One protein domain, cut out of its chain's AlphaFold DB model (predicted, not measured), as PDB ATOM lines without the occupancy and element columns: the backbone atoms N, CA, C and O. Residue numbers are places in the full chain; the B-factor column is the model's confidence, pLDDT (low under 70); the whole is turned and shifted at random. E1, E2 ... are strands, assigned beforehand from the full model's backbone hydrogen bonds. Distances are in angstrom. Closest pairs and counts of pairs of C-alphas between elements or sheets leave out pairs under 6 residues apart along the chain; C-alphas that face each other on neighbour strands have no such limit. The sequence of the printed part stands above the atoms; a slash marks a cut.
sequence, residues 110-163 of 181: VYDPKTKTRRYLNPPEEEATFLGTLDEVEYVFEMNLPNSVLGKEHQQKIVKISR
ATOM      1  N   VAL A 110      20.479  84.888 -12.745       93.44
ATOM      2  CA  VAL A 110      21.071  83.580 -12.476       93.44
ATOM      3  C   VAL A 110      20.001  82.497 -12.567       93.44
ATOM      4  O   VAL A 110      18.798  82.773 -12.526       93.44
ATOM      5  N   TYR A 111      20.434  81.250 -12.685       92.25
ATOM      6  CA  TYR A 111      19.548  80.096 -12.631       92.25
ATOM      7  C   TYR A 111      19.569  79.474 -11.236       92.25
ATOM      8  O   TYR A 111      20.639  79.185 -10.698       92.25
ATOM      9  N   ASP A 112      18.393  79.260 -10.652       91.00
ATOM     10  CA  ASP A 112      18.238  78.559  -9.383       91.00
ATOM     11  C   ASP A 112      18.072  77.053  -9.642       91.00
ATOM     12  O   ASP A 112      17.021  76.623 -10.126       91.00
ATOM     13  N   PRO A 113      19.072  76.213  -9.320       90.19
ATOM     14  CA  PRO A 113      18.991  74.780  -9.583       90.19
ATOM     15  C   PRO A 113      17.941  74.061  -8.732       90.19
ATOM     16  O   PRO A 113      17.542  72.953  -9.088       90.19
ATOM     17  N   LYS A 114      17.479  74.661  -7.626       90.88
ATOM     18  CA  LYS A 114      16.477  74.051  -6.745       90.88
ATOM     19  C   LYS A 114      15.070  74.273  -7.277       90.88
ATOM     20  O   LYS A 114      14.300  73.323  -7.374       90.88
ATOM     21  N   THR A 115      14.744  75.518  -7.618       91.12
ATOM     22  CA  THR A 115      13.419  75.867  -8.157       91.12
ATOM     23  C   THR A 115      13.322  75.650  -9.660       91.12
ATOM     24  O   THR A 115      12.216  75.653 -10.188       91.12
ATOM     25  N   LYS A 116      14.456  75.426 -10.338       88.62
ATOM     26  CA  LYS A 116      14.566  75.286 -11.793       88.62
ATOM     27  C   LYS A 116      14.001  76.494 -12.540       88.62
ATOM     28  O   LYS A 116      13.270  76.352 -13.511       88.62
ATOM     29  N   THR A 117      14.304  77.688 -12.040       88.50
ATOM     30  CA  THR A 117      13.823  78.947 -12.613       88.50
ATOM     31  C   THR A 117      14.931  79.983 -12.666       88.50
ATOM     32  O   THR A 117      15.886  79.957 -11.882       88.50
ATOM     33  N   ARG A 118      14.802  80.932 -13.593       91.19
ATOM     34  CA  ARG A 118      15.673  82.105 -13.645       91.19
ATOM     35  C   ARG A 118      15.185  83.134 -12.632       91.19
ATOM     36  O   ARG A 118      13.988  83.369 -12.483       91.19
ATOM     37  N   ARG A 119      16.126  83.757 -11.938       93.38
ATOM     38  CA  ARG A 119      15.874  84.779 -10.920       93.38
ATOM     39  C   ARG A 119      17.009  85.785 -10.925       93.38
ATOM     40  O   ARG A 119      18.109  85.479 -11.372       93.38
ATOM     41  N   TYR A 120      16.779  86.966 -10.376       95.44
ATOM     42  CA  TYR A 120      17.885  87.867 -10.075       95.44
ATOM     43  C   TYR A 120      18.751  87.299  -8.944       95.44
ATOM     44  O   TYR A 120      18.230  86.676  -8.009       95.44
ATOM     45  N   LEU A 121      20.067  87.526  -9.024       94.69
ATOM     46  CA  LEU A 121      21.014  87.192  -7.958       94.69
ATOM     47  C   LEU A 121      20.596  87.869  -6.648       94.69
ATOM     48  O   LEU A 121      20.405  87.203  -5.633       94.69
ATOM     49  N   ASN A 122      20.359  89.179  -6.719       94.94
ATOM     50  CA  ASN A 122      19.647  89.960  -5.716       94.94
ATOM     51  C   ASN A 122      18.556  90.783  -6.417       94.94
ATOM     52  O   ASN A 122      18.829  91.310  -7.501       94.94
ATOM     53  N   PRO A 123      17.348  90.928  -5.841       94.06
ATOM     54  CA  PRO A 123      16.308  91.775  -6.420       94.06
ATOM     55  C   PRO A 123      16.837  93.198  -6.674       94.06
ATOM     56  O   PRO A 123      17.420  93.780  -5.756       94.06
ATOM     57  N   PRO A 124      16.700  93.745  -7.894       93.38
ATOM     58  CA  PRO A 124      17.162  95.094  -8.183       93.38
ATOM     59  C   PRO A 124      16.262  96.127  -7.492       93.38
ATOM     60  O   PRO A 124      15.057  95.927  -7.354       93.38
ATOM     61  N   GLU A 125      16.859  97.236  -7.056       90.12
ATOM     62  CA  GLU A 125      16.137  98.357  -6.429       90.12
ATOM     63  C   GLU A 125      15.296  99.147  -7.449       90.12
ATOM     64  O   GLU A 125      14.304  99.776  -7.092       90.12
ATOM     65  N   GLU A 126      15.692  99.097  -8.721       88.19
ATOM     66  CA  GLU A 126      15.075  99.804  -9.843       88.19
ATOM     67  C   GLU A 126      14.809  98.838 -11.003       88.19
ATOM     68  O   GLU A 126      15.337  97.724 -11.047       88.19
ATOM     69  N   GLU A 127      13.994  99.262 -11.967       88.06
ATOM     70  CA  GLU A 127      13.692  98.453 -13.145       88.06
ATOM     71  C   GLU A 127      14.961  98.203 -13.984       88.06
ATOM     72  O   GLU A 127      15.610  99.130 -14.467       88.06
ATOM     73  N   ALA A 128      15.322  96.928 -14.158       91.12
ATOM     74  CA  ALA A 128      16.579  96.505 -14.780       91.12
ATOM     75  C   ALA A 128      16.349  95.653 -16.041       91.12
ATOM     76  O   ALA A 128      16.975  94.609 -16.224       91.12
ATOM     77  N   THR A 129      15.456  96.099 -16.933       91.19
ATOM     78  CA  THR A 129      15.093  95.386 -18.180       91.19
ATOM     79  C   THR A 129      16.289  95.054 -19.070       91.19
ATOM     80  O   THR A 129      16.284  94.042 -19.770       91.19
ATOM     81  N   PHE A 130      17.352  95.859 -19.011       93.12
ATOM     82  CA  PHE A 130      18.586  95.626 -19.761       93.12
ATOM     83  C   PHE A 130      19.332  94.341 -19.353       93.12
ATOM     84  O   PHE A 130      20.167  93.873 -20.123       93.12
ATOM     85  N   LEU A 131      19.046  93.758 -18.180       92.94
ATOM     86  CA  LEU A 131      19.602  92.465 -17.755       92.94
ATOM     87  C   LEU A 131      18.981  91.277 -18.512       92.94
ATOM     88  O   LEU A 131      19.492  90.156 -18.445       92.94
ATOM     89  N   GLY A 132      17.892  91.516 -19.246       89.50
ATOM     90  CA  GLY A 132      17.153  90.520 -20.007       89.50
ATOM     91  C   GLY A 132      15.886  90.039 -19.300       89.50
ATOM     92  O   GLY A 132      15.480  90.554 -18.265       89.50
ATOM     93  N   THR A 133      15.238  89.034 -19.891       86.50
ATOM     94  CA  THR A 133      14.002  88.447 -19.349       86.50
ATOM     95  C   THR A 133      14.293  87.372 -18.301       86.50
ATOM     96  O   THR A 133      15.296  86.664 -18.426       86.50
ATOM     97  N   LEU A 134      13.411  87.225 -17.306       87.56
ATOM     98  CA  LEU A 134      13.364  86.077 -16.394       87.56
ATOM     99  C   LEU A 134      12.665  84.862 -17.017       87.56
ATOM    100  O   LEU A 134      12.861  83.741 -16.555       87.56
ATOM    101  N   ASP A 135      11.907  85.059 -18.088       82.88
ATOM    102  CA  ASP A 135      11.215  83.971 -18.761       82.88
ATOM    103  C   ASP A 135      12.218  83.033 -19.440       82.88
ATOM    104  O   ASP A 135      13.292  83.434 -19.923       82.88
ATOM    105  N   GLU A 136      11.876  81.751 -19.473       69.00
ATOM    106  CA  GLU A 136      12.567  80.803 -20.332       69.00
ATOM    107  C   GLU A 136      12.090  81.019 -21.764       69.00
ATOM    108  O   GLU A 136      10.914  80.868 -22.082       69.00
ATOM    109  N   VAL A 137      13.021  81.414 -22.629       66.50
ATOM    110  CA  VAL A 137      12.747  81.598 -24.051       66.50
ATOM    111  C   VAL A 137      13.339  80.411 -24.789       66.50
ATOM    112  O   VAL A 137      14.529  80.116 -24.651       66.50
ATOM    113  N   GLU A 138      12.501  79.727 -25.557       64.62
ATOM    114  CA  GLU A 138      12.930  78.669 -26.459       64.62
ATOM    115  C   GLU A 138      13.495  79.301 -27.725       64.62
ATOM    116  O   GLU A 138      12.812  80.062 -28.411       64.62
ATOM    117  N   TYR A 139      14.753  78.993 -28.033       61.44
ATOM    118  CA  TYR A 139      15.377  79.444 -29.269       61.44
ATOM    119  C   TYR A 139      15.263  78.361 -30.329       61.44
ATOM    120  O   TYR A 139      15.628  77.207 -30.087       61.44
ATOM    121  N   VAL A 140      14.785  78.765 -31.505       62.38
ATOM    122  CA  VAL A 140      14.850  77.974 -32.732       62.38
ATOM    123  C   VAL A 140      16.021  78.505 -33.545       62.38
ATOM    124  O   VAL A 140      16.033  79.672 -33.930       62.38
ATOM    125  N   PHE A 141      17.025  77.660 -33.763       60.59
ATOM    126  CA  PHE A 141      18.179  77.994 -34.590       60.59
ATOM    127  C   PHE A 141      18.133  77.217 -35.905       60.59
ATOM    128  O   PHE A 141      17.985  75.994 -35.896       60.59
ATOM    129  N   GLU A 142      18.284  77.926 -37.024       61.97
ATOM    130  CA  GLU A 142      18.394  77.337 -38.359       61.97
ATOM    131  C   GLU A 142      19.867  77.272 -38.778       61.97
ATOM    132  O   GLU A 142      20.529  78.290 -38.973       61.97
ATOM    133  N   MET A 143      20.399  76.055 -38.919       59.34
ATOM    134  CA  MET A 143      21.744  75.845 -39.457       59.34
ATOM    135  C   MET A 143      21.713  75.814 -40.986       59.34
ATOM    136  O   MET A 143      21.273  74.829 -41.575       59.34
ATOM    137  N   ASN A 144      22.265  76.847 -41.624       55.44
ATOM    138  CA  ASN A 144      22.619  76.805 -43.043       55.44
ATOM    139  C   ASN A 144      23.974  76.097 -43.197       55.44
ATOM    140  O   ASN A 144      25.027  76.715 -43.044       55.44
ATOM    141  N   LEU A 145      23.962  74.786 -43.451       54.22
ATOM    142  CA  LEU A 145      25.182  74.044 -43.779       54.22
ATOM    143  C   LEU A 145      25.633  74.411 -45.207       54.22
ATOM    144  O   LEU A 145      24.826  74.303 -46.132       54.22
ATOM    145  N   PRO A 146      26.894  74.836 -45.423       48.66
ATOM    146  CA  PRO A 146      27.405  75.089 -46.764       48.66
ATOM    147  C   PRO A 146      27.336  73.811 -47.604       48.66
ATOM    148  O   PRO A 146      27.815  72.755 -47.185       48.66
ATOM    149  N   ASN A 147      26.766  73.911 -48.806       53.38
ATOM    150  CA  ASN A 147      26.749  72.832 -49.792       53.38
ATOM    151  C   ASN A 147      28.175  72.560 -50.291       53.38
ATOM    152  O   ASN A 147      28.576  73.055 -51.341       53.38
ATOM    153  N   SER A 148      28.957  71.780 -49.552       52.75
ATOM    154  CA  SER A 148      30.249  71.305 -50.046       52.75
ATOM    155  C   SER A 148      30.617  69.910 -49.551       52.75
ATOM    156  O   SER A 148      31.783  69.676 -49.272       52.75
ATOM    157  N   VAL A 149      29.669  68.970 -49.475       50.16
ATOM    158  CA  VAL A 149      29.967  67.533 -49.630       50.16
ATOM    159  C   VAL A 149      28.742  66.828 -50.233       50.16
ATOM    160  O   VAL A 149      27.769  66.556 -49.543       50.16
ATOM    161  N   LEU A 150      28.792  66.599 -51.549       46.16
ATOM    162  CA  LEU A 150      28.060  65.595 -52.341       46.16
ATOM    163  C   LEU A 150      26.707  65.082 -51.785       46.16
ATOM    164  O   LEU A 150      26.633  64.080 -51.080       46.16
ATOM    165  N   GLY A 151      25.628  65.721 -52.251       50.12
ATOM    166  CA  GLY A 151      24.390  65.047 -52.653       50.12
ATOM    167  C   GLY A 151      23.534  64.396 -51.570       50.12
ATOM    168  O   GLY A 151      23.257  63.210 -51.700       50.12
ATOM    169  N   LYS A 152      23.047  65.147 -50.572       47.09
ATOM    170  CA  LYS A 152      21.828  64.804 -49.806       47.09
ATOM    171  C   LYS A 152      21.054  66.070 -49.420       47.09
ATOM    172  O   LYS A 152      21.647  67.130 -49.244       47.09
ATOM    173  N   GLU A 153      19.732  65.936 -49.384       50.28
ATOM    174  CA  GLU A 153      18.713  66.980 -49.209       50.28
ATOM    175  C   GLU A 153      19.004  67.953 -48.055       50.28
ATOM    176  O   GLU A 153      19.558  67.571 -47.024       50.28
ATOM    177  N   HIS A 154      18.595  69.215 -48.227       49.84
ATOM    178  CA  HIS A 154      18.615  70.237 -47.180       49.84
ATOM    179  C   HIS A 154      17.800  69.765 -45.969       49.84
ATOM    180  O   HIS A 154      16.579  69.893 -45.944       49.84
ATOM    181  N   GLN A 155      18.465  69.224 -44.951       51.22
ATOM    182  CA  GLN A 155      17.820  68.904 -43.685       51.22
ATOM    183  C   GLN A 155      17.905  70.117 -42.758       51.22
ATOM    184  O   GLN A 155      18.917  70.351 -42.099       51.22
ATOM    185  N   GLN A 156      16.816  70.885 -42.697       53.22
ATOM    186  CA  GLN A 156      16.584  71.828 -41.605       53.22
ATOM    187  C   GLN A 156      16.508  71.037 -40.293       53.22
ATOM    188  O   GLN A 156      15.575  70.264 -40.070       53.22
ATOM    189  N   LYS A 157      17.500  71.209 -39.415       58.12
ATOM    190  CA  LYS A 157      17.478  70.625 -38.071       58.12
ATOM    191  C   LYS A 157      17.019  71.682 -37.075       58.12
ATOM    192  O   LYS A 157      17.792  72.549 -36.688       58.12
ATOM    193  N   ILE A 158      15.762  71.582 -36.651       57.44
ATOM    194  CA  ILE A 158      15.195  72.413 -35.587       57.44
ATOM    195  C   ILE A 158      15.736  71.893 -34.254       57.44
ATOM    196  O   ILE A 158      15.418  70.777 -33.841       57.44
ATOM    197  N   VAL A 159      16.570  72.686 -33.579       59.47
ATOM    198  CA  VAL A 159      17.033  72.382 -32.219       59.47
ATOM    199  C   VAL A 159      16.389  73.368 -31.262       59.47
ATOM    200  O   VAL A 159      16.615  74.570 -31.360       59.47
ATOM    201  N   LYS A 160      15.595  72.842 -30.327       57.25
ATOM    202  CA  LYS A 160      15.065  73.600 -29.197       57.25
ATOM    203  C   LYS A 160      16.160  73.716 -28.147       57.25
ATOM    204  O   LYS A 160      16.471  72.744 -27.458       57.25
ATOM    205  N   ILE A 161      16.767  74.892 -28.056       59.22
ATOM    206  CA  ILE A 161      17.809  75.167 -27.068       59.22
ATOM    207  C   ILE A 161      17.151  75.890 -25.894       59.22
ATOM    208  O   ILE A 161      16.677  77.017 -26.038       59.22
ATOM    209  N   SER A 162      17.114  75.233 -24.732       63.03
ATOM    210  CA  SER A 162      16.885  75.933 -23.467       63.03
ATOM    211  C   SER A 162      18.192  76.593 -23.038       63.03
ATOM    212  O   SER A 162      19.255  75.979 -23.141       63.03
ATOM    213  N   ARG A 163      18.120  77.829 -22.528       61.34
ATOM    214  CA  ARG A 163      19.291  78.561 -22.008       61.34
ATOM    215  C   ARG A 163      20.030  77.799 -20.898       61.34
ATOM    216  O   ARG A 163      21.205  78.062 -20.678       61.34
TER     217      ARG A 163
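What this domain is: This is residues 110 to 163 of the 181 residues of the protein "Exonuclease 1" of Nosema bombycis (strain CQ1 / CVCC 102059) (UniProt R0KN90). With little regular structure, the model shows a small hairpin, E1 and E2, near a looping link, and a long thin hairpin, E3 and E4, that makes much of the length and whose tip, residues 146 to 153, sticks out free. The printed part has 54 residues and four named strands, E1 to E4 in chain order, in two antiparallel two-stranded sheets, with no named helix. It is all strand by class, though named elements hold only 13 residues; it is extended, with a radius of gyration of the C-alphas of 18.4 A and spans of 57 by 25 by 13 A.

Where its parts are: E2, residues 117 to 120, is 10.1 A long; E1, residues 110 to 112, starts at C-alpha (21.071, 83.580, -12.476). E3 is residues 139 to 141; E4, residues 159 to 161, ends at C-alpha (17.809, 75.167, -27.068).

How they stand to each other: E1 and E2 are antiparallel at 133 degrees, with N 110 and O 119 2.8 A apart, within hydrogen-bond range. E3 and E4 are antiparallel at 143 degrees, with N 161 and O 139 3.3 A apart, also within range. E2 and E3 are apart.

The domain as a whole: The C-alphas farthest apart, of Glu 125 and Leu 150, are 57.6 A apart. The printed part has no cut. The links E2 to E3 and E3 to E4 are long. Residues 136 to 163 have pLDDT under 70.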